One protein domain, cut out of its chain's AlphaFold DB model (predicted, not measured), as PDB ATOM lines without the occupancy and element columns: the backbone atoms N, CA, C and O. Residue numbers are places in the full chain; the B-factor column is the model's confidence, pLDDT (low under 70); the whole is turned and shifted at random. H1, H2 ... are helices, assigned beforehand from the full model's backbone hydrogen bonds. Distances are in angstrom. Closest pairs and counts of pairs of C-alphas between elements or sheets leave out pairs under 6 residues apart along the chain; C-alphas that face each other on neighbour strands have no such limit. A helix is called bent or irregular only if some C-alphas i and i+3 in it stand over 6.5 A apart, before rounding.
ATOM      1  N   LYS A   2     223.575 213.290 169.892       49.31
ATOM      2  CA  LYS A   2     223.065 214.532 170.524       49.31
ATOM      3  C   LYS A   2     224.129 215.443 171.163       49.31
ATOM      4  O   LYS A   2     223.961 216.654 171.146       49.31
ATOM      5  N   ASP A   3     225.237 214.893 171.664       50.97
ATOM      6  CA  ASP A   3     226.264 215.710 172.342       50.97
ATOM      7  C   ASP A   3     227.177 216.471 171.362       50.97
ATOM      8  O   ASP A   3     227.722 217.516 171.700       50.97
ATOM      9  N   ARG A   4     227.305 215.978 170.122       51.75
ATOM     10  CA  ARG A   4     228.124 216.601 169.068       51.75
ATOM     11  C   ARG A   4     227.398 217.782 168.414       51.75
ATOM     12  O   ARG A   4     228.005 218.812 168.167       51.75
ATOM     13  N   GLU A   5     226.086 217.647 168.253       52.47
ATOM     14  CA  GLU A   5     225.186 218.698 167.763       52.47
ATOM     15  C   GLU A   5     224.998 219.820 168.809       52.47
ATOM     16  O   GLU A   5     224.902 220.994 168.463       52.47
ATOM     17  N   ALA A   6     225.037 219.482 170.107       51.50
ATOM     18  CA  ALA A   6     225.057 220.467 171.191       51.50
ATOM     19  C   ALA A   6     226.390 221.236 171.275       51.50
ATOM     20  O   ALA A   6     226.377 222.430 171.566       51.50
ATOM     21  N   ALA A   7     227.520 220.578 170.989       54.75
ATOM     22  CA  ALA A   7     228.833 221.223 170.925       54.75
ATOM     23  C   ALA A   7     228.957 222.162 169.709       54.75
ATOM     24  O   ALA A   7     229.356 223.310 169.874       54.75
ATOM     25  N   GLU A   8     228.509 221.742 168.518       54.34
ATOM     26  CA  GLU A   8     228.478 222.609 167.324       54.34
ATOM     27  C   GLU A   8     227.506 223.792 167.472       54.34
ATOM     28  O   GLU A   8     227.806 224.897 167.022       54.34
ATOM     29  N   ALA A   9     226.370 223.618 168.158       55.25
ATOM     30  CA  ALA A   9     225.461 224.725 168.468       55.25
ATOM     31  C   ALA A   9     226.042 225.722 169.492       55.25
ATOM     32  O   ALA A   9     225.661 226.896 169.481       55.25
ATOM     33  N   MET A  10     226.957 225.280 170.365       48.25
ATOM     34  CA  MET A  10     227.689 226.162 171.280       48.25
ATOM     35  C   MET A  10     228.862 226.876 170.594       48.25
ATOM     36  O   MET A  10     229.057 228.061 170.861       48.25
ATOM     37  N   ASP A  11     229.549 226.233 169.644       47.34
ATOM     38  CA  ASP A  11     230.609 226.865 168.841       47.34
ATOM     39  C   ASP A  11     230.059 227.823 167.765       47.34
ATOM     40  O   ASP A  11     230.664 228.854 167.482       47.34
ATOM     41  N   ALA A  12     228.860 227.578 167.223       53.12
ATOM     42  CA  ALA A  12     228.165 228.536 166.352       53.12
ATOM     43  C   ALA A  12     227.621 229.764 167.117       53.12
ATOM     44  O   ALA A  12     227.274 230.787 166.518       53.12
ATOM     45  N   ALA A  13     227.562 229.702 168.450       52.31
ATOM     46  CA  ALA A  13     227.216 230.823 169.315       52.31
ATOM     47  C   ALA A  13     228.463 231.641 169.710       52.31
ATOM     48  O   ALA A  13     228.640 231.998 170.873       52.31
ATOM     49  N   THR A  14     229.299 232.011 168.736       52.69
ATOM     50  CA  THR A  14     230.374 233.015 168.858       52.69
ATOM     51  C   THR A  14     229.793 234.387 169.223       52.69
ATOM     52  O   THR A  14     229.485 235.239 168.388       52.69
ATOM     53  N   GLY A  15     229.531 234.586 170.512       55.28
ATOM     54  CA  GLY A  15     228.833 235.761 171.019       55.28
ATOM     55  C   GLY A  15     229.045 236.049 172.497       55.28
ATOM     56  O   GLY A  15     228.170 236.656 173.106       55.28
ATOM     57  N   GLY A  16     230.145 235.567 173.076       57.66
ATOM     58  CA  GLY A  16     230.388 235.614 174.521       57.66
ATOM     59  C   GLY A  16     231.109 236.860 175.043       57.66
ATOM     60  O   GLY A  16     230.951 237.162 176.216       57.66
ATOM     61  N   ALA A  17     231.858 237.595 174.209       54.56
ATOM     62  CA  ALA A  17     232.613 238.782 174.648       54.56
ATOM     63  C   ALA A  17     232.180 240.066 173.915       54.56
ATOM     64  O   ALA A  17     231.770 241.033 174.548       54.56
ATOM     65  N   GLU A  18     232.127 240.047 172.582       56.38
ATOM     66  CA  GLU A  18     231.775 241.239 171.785       56.38
ATOM     67  C   GLU A  18     230.305 241.690 171.944       56.38
ATOM     68  O   GLU A  18     229.954 242.830 171.655       56.38
ATOM     69  N   ARG A  19     229.411 240.809 172.423       60.81
ATOM     70  CA  ARG A  19     227.965 241.097 172.541       60.81
ATOM     71  C   ARG A  19     227.571 241.721 173.879       60.81
ATOM     72  O   ARG A  19     226.597 242.472 173.930       60.81
ATOM     73  N   THR A  20     228.310 241.434 174.950       60.84
ATOM     74  CA  THR A  20     228.192 242.146 176.234       60.84
ATOM     75  C   THR A  20     228.637 243.598 176.090       60.84
ATOM     76  O   THR A  20     227.988 244.488 176.640       60.84
ATOM     77  N   ASP A  21     229.639 243.851 175.245       69.44
ATOM     78  CA  ASP A  21     230.157 245.195 174.997       69.44
ATOM     79  C   ASP A  21     229.154 246.099 174.274       69.44
ATOM     80  O   ASP A  21     229.109 247.292 174.554       69.44
ATOM     81  N   MET A  22     228.272 245.566 173.420       70.19
ATOM     82  CA  MET A  22     227.239 246.375 172.751       70.19
ATOM     83  C   MET A  22     226.206 246.957 173.727       70.19
ATOM     84  O   MET A  22     225.811 248.112 173.587       70.19
ATOM     85  N   MET A  23     225.774 246.175 174.720       77.31
ATOM     86  CA  MET A  23     224.826 246.624 175.751       77.31
ATOM     87  C   MET A  23     225.470 247.635 176.700       77.31
ATOM     88  O   MET A  23     224.868 248.659 177.013       77.31
ATOM     89  N   VAL A  24     226.712 247.369 177.113       82.56
ATOM     90  CA  VAL A  24     227.491 248.269 177.976       82.56
ATOM     91  C   VAL A  24     227.806 249.584 177.254       82.56
ATOM     92  O   VAL A  24     227.661 250.652 177.846       82.56
ATOM     93  N   THR A  25     228.149 249.529 175.965       82.44
ATOM     94  CA  THR A  25     228.412 250.717 175.134       82.44
ATOM     95  C   THR A  25     227.134 251.511 174.860       82.44
ATOM     96  O   THR A  25     227.115 252.729 174.992       82.44
ATOM     97  N   ALA A  26     226.020 250.851 174.536       83.44
ATOM     98  CA  ALA A  26     224.742 251.546 174.375       83.44
ATOM     99  C   ALA A  26     224.294 252.240 175.675       83.44
ATOM    100  O   ALA A  26     223.722 253.330 175.623       83.44
ATOM    101  N   LEU A  27     224.587 251.636 176.832       85.31
ATOM    102  CA  LEU A  27     224.318 252.223 178.141       85.31
ATOM    103  C   LEU A  27     225.241 253.414 178.445       85.31
ATOM    104  O   LEU A  27     224.765 254.427 178.955       85.31
ATOM    105  N   SER A  28     226.533 253.339 178.103       88.69
ATOM    106  CA  SER A  28     227.471 254.450 178.328       88.69
ATOM    107  C   SER A  28     227.131 255.695 177.497       88.69
ATOM    108  O   SER A  28     227.412 256.812 177.929       88.69
ATOM    109  N   PHE A  29     226.439 255.526 176.363       86.69
ATOM    110  CA  PHE A  29     225.938 256.612 175.511       86.69
ATOM    111  C   PHE A  29     224.440 256.927 175.685       86.69
ATOM    112  O   PHE A  29     223.852 257.592 174.829       86.69
ATOM    113  N   ALA A  30     223.807 256.513 176.788       87.38
ATOM    114  CA  ALA A  30     222.367 256.710 177.004       87.38
ATOM    115  C   ALA A  30     221.902 258.182 176.914       87.38
ATOM    116  O   ALA A  30     220.769 258.429 176.499       87.38
ATOM    117  N   GLY A  31     222.771 259.142 177.258       86.88
ATOM    118  CA  GLY A  31     222.498 260.586 177.210       86.88
ATOM    119  C   GLY A  31     223.018 261.326 175.969       86.88
ATOM    120  O   GLY A  31     222.971 262.551 175.952       86.88
ATOM    121  N   SER A  32     223.556 260.625 174.964       88.88
ATOM    122  CA  SER A  32     224.086 261.245 173.739       88.88
ATOM    123  C   SER A  32     223.103 261.138 172.572       88.88
ATOM    124  O   SER A  32     222.670 260.039 172.207       88.88
ATOM    125  N   ASP A  33     222.812 262.274 171.935       90.31
ATOM    126  CA  ASP A  33     221.957 262.370 170.740       90.31
ATOM    127  C   ASP A  33     222.747 262.358 169.426       90.31
ATOM    128  O   ASP A  33     222.211 262.630 168.351       90.31
ATOM    129  N   ALA A  34     224.031 261.991 169.482       92.81
ATOM    130  CA  ALA A  34     224.798 261.741 168.272       92.81
ATOM    131  C   ALA A  34     224.100 260.646 167.431       92.81
ATOM    132  O   ALA A  34     223.731 259.601 167.981       92.81
ATOM    133  N   PRO A  35     223.956 260.810 166.101       89.00
ATOM    134  CA  PRO A  35     223.272 259.830 165.250       89.00
ATOM    135  C   PRO A  35     223.804 258.394 165.396       89.00
ATOM    136  O   PRO A  35     223.030 257.435 165.374       89.00
ATOM    137  N   ALA A  36     225.112 258.239 165.628       85.38
ATOM    138  CA  ALA A  36     225.745 256.948 165.899       85.38
ATOM    139  C   ALA A  36     225.291 256.323 167.234       85.38
ATOM    140  O   ALA A  36     225.022 255.124 167.285       85.38
ATOM    141  N   ALA A  37     225.133 257.127 168.292       86.25
ATOM    142  CA  ALA A  37     224.650 256.670 169.596       86.25
ATOM    143  C   ALA A  37     223.175 256.240 169.536       86.25
ATOM    144  O   ALA A  37     222.791 255.234 170.132       86.25
ATOM    145  N   VAL A  38     222.337 256.952 168.771       87.06
ATOM    146  CA  VAL A  38     220.935 256.554 168.531       87.06
ATOM    147  C   VAL A  38     220.866 255.210 167.800       87.06
ATOM    148  O   VAL A  38     220.063 254.346 168.159       87.06
ATOM    149  N   TRP A  39     221.718 255.006 166.794       88.25
ATOM    150  CA  TRP A  39     221.764 253.752 166.042       88.25
ATOM    151  C   TRP A  39     222.236 252.572 166.908       88.25
ATOM    152  O   TRP A  39     221.590 251.524 166.912       88.25
ATOM    153  N   GLN A  40     223.286 252.760 167.716       85.69
ATOM    154  CA  GLN A  40     223.776 251.747 168.660       85.69
ATOM    155  C   GLN A  40     222.731 251.382 169.720       85.69
ATOM    156  O   GLN A  40     222.539 250.200 170.002       85.69
ATOM    157  N   ARG A  41     221.993 252.366 170.255       84.56
ATOM    158  CA  ARG A  41     220.881 252.118 171.189       84.56
ATOM    159  C   ARG A  41     219.778 251.271 170.554       84.56
ATOM    160  O   ARG A  41     219.371 250.279 171.149       84.56
ATOM    161  N   LYS A  42     219.355 251.590 169.325       86.38
ATOM    162  CA  LYS A  42     218.358 250.784 168.592       86.38
ATOM    163  C   LYS A  42     218.846 249.363 168.314       86.38
ATOM    164  O   LYS A  42     218.071 248.413 168.405       86.38
ATOM    165  N   GLN A  43     220.126 249.201 167.983       84.50
ATOM    166  CA  GLN A  43     220.710 247.884 167.743       84.50
ATOM    167  C   GLN A  43     220.786 247.054 169.034       84.50
ATOM    168  O   GLN A  43     220.446 245.869 169.018       84.50
ATOM    169  N   ALA A  44     221.166 247.681 170.152       87.06
ATOM    170  CA  ALA A  44     221.140 247.056 171.466       87.06
ATOM    171  C   ALA A  44     219.708 246.672 171.865       87.06
ATOM    172  O   ALA A  44     219.478 245.527 172.226       87.06
ATOM    173  N   GLU A  45     218.718 247.548 171.708       86.56
ATOM    174  CA  GLU A  45     217.314 247.235 172.007       86.56
ATOM    175  C   GLU A  45     216.797 246.042 171.185       86.56
ATOM    176  O   GLU A  45     216.246 245.087 171.738       86.56
ATOM    177  N   ALA A  46     217.046 246.031 169.871       85.69
ATOM    178  CA  ALA A  46     216.673 244.914 169.005       85.69
ATOM    179  C   ALA A  46     217.348 243.599 169.433       85.69
ATOM    180  O   ALA A  46     216.728 242.530 169.396       85.69
ATOM    181  N   TYR A  47     218.607 243.668 169.870       85.06
ATOM    182  CA  TYR A  47     219.319 242.521 170.420       85.06
ATOM    183  C   TYR A  47     218.737 242.069 171.766       85.06
ATOM    184  O   TYR A  47     218.495 240.877 171.943       85.06
ATOM    185  N   GLY A  48     218.452 242.996 172.682       84.88
ATOM    186  CA  GLY A  48     217.846 242.722 173.985       84.88
ATOM    187  C   GLY A  48     216.490 242.042 173.837       84.88
ATOM    188  O   GLY A  48     216.257 240.996 174.437       84.88
ATOM    189  N   ASN A  49     215.648 242.545 172.936       87.25
ATOM    190  CA  ASN A  49     214.351 241.947 172.628       87.25
ATOM    191  C   ASN A  49     214.495 240.532 172.052       87.25
ATOM    192  O   ASN A  49     213.786 239.612 172.468       87.25
ATOM    193  N   ARG A  50     215.463 240.306 171.152       86.19
ATOM    194  CA  ARG A  50     215.768 238.956 170.648       86.19
ATOM    195  C   ARG A  50     216.274 238.040 171.758       86.19
ATOM    196  O   ARG A  50     215.830 236.896 171.835       86.19
ATOM    197  N   PHE A  51     217.142 238.529 172.637       84.94
ATOM    198  CA  PHE A  51     217.667 237.759 173.758       84.94
ATOM    199  C   PHE A  51     216.559 237.362 174.738       84.94
ATOM    200  O   PHE A  51     216.439 236.181 175.046       84.94
ATOM    201  N   VAL A  52     215.692 238.299 175.143       85.06
ATOM    202  CA  VAL A  52     214.539 238.035 176.022       85.06
ATOM    203  C   VAL A  52     213.567 237.047 175.371       85.06
ATOM    204  O   VAL A  52     213.132 236.100 176.023       85.06
ATOM    205  N   SER A  53     213.295 237.180 174.068       85.88
ATOM    206  CA  SER A  53     212.430 236.231 173.346       85.88
ATOM    207  C   SER A  53     213.020 234.813 173.265       85.88
ATOM    208  O   SER A  53     212.280 233.830 173.257       85.88
ATOM    209  N   GLN A  54     214.354 234.691 173.241       84.44
ATOM    210  CA  GLN A  54     215.073 233.413 173.250       84.44
ATOM    211  C   GLN A  54     215.416 232.923 174.659       84.44
ATOM    212  O   GLN A  54     215.879 231.790 174.811       84.44
ATOM    213  N   LEU A  55     215.190 233.737 175.692       80.00
ATOM    214  CA  LEU A  55     215.583 233.438 177.064       80.00
ATOM    215  C   LEU A  55     214.893 232.168 177.569       80.00
ATOM    216  O   LEU A  55     215.525 231.344 178.222       80.00
ATOM    217  N   SER A  56     213.639 231.953 177.162       73.31
ATOM    218  CA  SER A  56     212.858 230.747 177.462       73.31
ATOM    219  C   SER A  56     213.411 229.464 176.829       73.31
ATOM    220  O   SER A  56     213.151 228.377 177.338       73.31
ATOM    221  N   ARG A  57     214.179 229.570 175.735       77.00
ATOM    222  CA  ARG A  57     214.865 228.440 175.084       77.00
ATOM    223  C   ARG A  57     216.288 228.232 175.602       77.00
ATOM    224  O   ARG A  57     216.786 227.113 175.540       77.00
ATOM    225  N   ARG A  58     216.952 229.301 176.059       77.19
ATOM    226  CA  ARG A  58     218.357 229.278 176.507       77.19
ATOM    227  C   ARG A  58     218.519 228.944 177.979       77.19
ATOM    228  O   ARG A  58     219.492 228.292 178.340       77.19
ATOM    229  N   LEU A  59     217.596 229.392 178.825       73.88
ATOM    230  CA  LEU A  59     217.572 228.933 180.202       73.88
ATOM    231  C   LEU A  59     216.993 227.519 180.189       73.88
ATOM    232  O   LEU A  59     215.863 227.348 179.723       73.88
ATOM    233  N   PRO A  60     217.725 226.500 180.673       67.38
ATOM    234  CA  PRO A  60     217.115 225.207 180.907       67.38
ATOM    235  C   PRO A  60     216.025 225.448 181.944       67.38
ATOM    236  O   PRO A  60     216.331 225.633 183.120       67.38
ATOM    237  N   PHE A  61     214.761 225.512 181.509       61.78
ATOM    238  CA  PHE A  61     213.645 225.597 182.435       61.78
ATOM    239  C   PHE A  61     213.817 224.422 183.393       61.78
ATOM    240  O   PHE A  61     213.804 223.270 182.934       61.78
ATOM    241  N   PRO A  62     214.059 224.669 184.693       63.78
ATOM    242  CA  PRO A  62     214.165 223.585 185.643       63.78
ATOM    243  C   PRO A  62     212.842 222.839 185.548       63.78
ATOM    244  O   PRO A  62     211.781 223.397 185.818       63.78
ATOM    245  N   SER A  63     212.890 221.610 185.030       72.94
ATOM    246  CA  SER A  63     211.675 220.869 184.711       72.94
ATOM    247  C   SER A  63     210.787 220.864 185.951       72.94
ATOM    248  O   SER A  63     211.259 220.437 187.008       72.94
ATOM    249  N   HIS A  64     209.539 221.331 185.841       78.25
ATOM    250  CA  HIS A  64     208.638 221.491 186.991       78.25
ATOM    251  C   HIS A  64     208.542 220.217 187.844       78.25
ATOM    252  O   HIS A  64     208.430 220.293 189.061       78.25
ATOM    253  N   LYS A  65     208.712 219.043 187.217       80.94
ATOM    254  CA  LYS A  65     208.811 217.737 187.882       80.94
ATOM    255  C   LYS A  65     209.973 217.651 188.884       80.94
ATOM    256  O   LYS A  65     209.774 217.188 189.998       80.94
ATOM    257  N   LYS A  66     211.174 218.126 188.529       80.44
ATOM    258  CA  LYS A  66     212.352 218.128 189.419       80.44
ATOM    259  C   LYS A  66     212.198 219.122 190.573       80.44
ATOM    260  O   LYS A  66     212.562 218.783 191.693       80.44
ATOM    261  N   ILE A  67     211.623 220.304 190.321       87.25
ATOM    262  CA  ILE A  67     211.337 221.279 191.389       87.25
ATOM    263  C   ILE A  67     210.279 220.729 192.347       87.25
ATOM    264  O   ILE A  67     210.474 220.792 193.554       87.25
ATOM    265  N   ALA A  68     209.193 220.148 191.828       88.00
ATOM    266  CA  ALA A  68     208.136 219.567 192.653       88.00
ATOM    267  C   ALA A  68     208.663 218.425 193.538       88.00
ATOM    268  O   ALA A  68     208.339 218.375 194.721       88.00
ATOM    269  N   ILE A  69     209.534 217.558 193.004       91.00
ATOM    270  CA  ILE A  69     210.183 216.497 193.789       91.00
ATOM    271  C   ILE A  69     211.096 217.093 194.868       91.00
ATOM    272  O   ILE A  69     211.019 216.671 196.018       91.00
ATOM    273  N   ALA A  70     211.922 218.092 194.540       91.25
ATOM    274  CA  ALA A  70     212.798 218.740 195.519       91.25
ATOM    275  C   ALA A  70     212.005 219.444 196.635       91.25
ATOM    276  O   ALA A  70     212.332 219.286 197.809       91.25
ATOM    277  N   ALA A  71     210.932 220.159 196.286       93.62
ATOM    278  CA  ALA A  71     210.039 220.800 197.249       93.62
ATOM    279  C   ALA A  71     209.319 219.768 198.131       93.62
ATOM    280  O   ALA A  71     209.248 219.945 199.344       93.62
ATOM    281  N   SER A  72     208.850 218.660 197.546       93.94
ATOM    282  CA  SER A  72     208.227 217.565 198.296       93.94
ATOM    283  C   SER A  72     209.212 216.887 199.247       93.94
ATOM    284  O   SER A  72     208.843 216.587 200.376       93.94
ATOM    285  N   LEU A  73     210.460 216.653 198.830       95.31
ATOM    286  CA  LEU A  73     211.494 216.078 199.696       95.31
ATOM    287  C   LEU A  73     211.879 217.029 200.829       95.31
ATOM    288  O   LEU A  73     212.061 216.581 201.956       95.31
ATOM    289  N   LEU A  74     211.956 218.334 200.555       96.00
ATOM    290  CA  LEU A  74     212.220 219.342 201.578       96.00
ATOM    291  C   LEU A  74     211.070 219.402 202.592       96.00
ATOM    292  O   LEU A  74     211.328 219.409 203.789       96.00
ATOM    293  N   PHE A  75     209.820 219.348 202.126       96.50
ATOM    294  CA  PHE A  75     208.637 219.317 202.985       96.50
ATOM    295  C   PHE A  75     208.553 218.040 203.841       96.50
ATOM    296  O   PHE A  75     208.274 218.104 205.036       96.50
ATOM    297  N   ILE A  76     208.850 216.870 203.264       95.50
ATOM    298  CA  ILE A  76     208.940 215.617 204.032       95.50
ATOM    299  C   ILE A  76     210.092 215.702 205.042       95.50
ATOM    300  O   ILE A  76     209.931 215.285 206.186       95.50
ATOM    301  N   GLY A  77     211.224 216.295 204.655       95.69
ATOM    302  CA  GLY A  77     212.352 216.556 205.544       95.69
ATOM    303  C   GLY A  77     211.976 217.444 206.731       95.69
ATOM    304  O   GLY A  77     212.291 217.097 207.865       95.69
ATOM    305  N   THR A  78     211.248 218.545 206.519       94.00
ATOM    306  CA  THR A  78     210.815 219.429 207.616       94.00
ATOM    307  C   THR A  78     209.806 218.755 208.541       94.00
ATOM    308  O   THR A  78     209.901 218.932 209.756       94.00
ATOM    309  N   ILE A  79     208.884 217.944 208.011       94.12
ATOM    310  CA  ILE A  79     207.961 217.144 208.834       94.12
ATOM    311  C   ILE A  79     208.733 216.103 209.653       94.12
ATOM    312  O   ILE A  79     208.507 215.988 210.855       94.12
ATOM    313  N   ALA A  80     209.674 215.385 209.036       92.25
ATOM    314  CA  ALA A  80     210.493 214.391 209.723       92.25
ATOM    315  C   ALA A  80     211.349 215.022 210.834       92.25
ATOM    316  O   ALA A  80     211.412 214.472 211.931       92.25
ATOM    317  N   LEU A  81     211.942 216.199 210.593       89.12
ATOM    318  CA  LEU A  81     212.657 216.955 211.629       89.12
ATOM    319  C   LEU A  81     211.729 217.498 212.726       89.12
ATOM    320  O   LEU A  81     212.182 217.651 213.852       89.12
TER     321      LEU A  81
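This is residues 2 to 81 of the 429 residues of an uncharacterized protein of Paenibacillus sp. P1XP2 (UniProt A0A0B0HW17). What shape do these coordinates make? Four helices are strung out in an open chain with one packed pair, H2 on residues 37 to 44 of H3. Residues 2 to 18, with H1, stick out as one arm, and residues 49 to 81, of which 49 to 58 belong to H3 and 64 to 81 to H4, as a longer one. What is the make-up? The 80 printed residues hold H1, H2, H3 and H4 in that order, all helix, with no named strand. How spread is it? It is extended, with a radius of gyration of the C-alphas of 20.5 A, and flat, spanning 64 by 36 by 19 A.

Where do the first helices lie? H1, residues 2 to 11, begins at C-alpha 2 (223.065, 214.532, 170.524); H2 is residues 18 to 28. Where are the longer ones? H3, residues 35 to 58, is 32.9 A long; H4, residues 64 to 81, is 25.4 A long and ends at C-alpha 81 (212.657, 216.955, 211.629).

Which helices touch? H2 and H3 touch, closest at the C-alphas of Ala 26 and Arg 41, 5.0 A apart, at a steep tilt of 53 degrees, opposite ways. H1 and H4 touch no helix. Is H3 straight? It has a kink of 34 degrees near residue 52 and is irregular, but only just: C-alphas 53 and 56 are 6.9 A apart. What do the backbones show? In H1 and H4 every O i to N i+4 pair is within hydrogen-bond range; in H2 5 of 7 are, in H3 18 of 20.

How far does it reach? The two C-alphas farthest apart, those of Pro 35 and Ala 80, are 64.9 A apart. Are there cuts or long links? The printed part has no cut; the link H3 to H4 is tight, and the other two are short. Where is confidence low? The pLDDT is under 70 at residues 2 to 21 and 60 to 62.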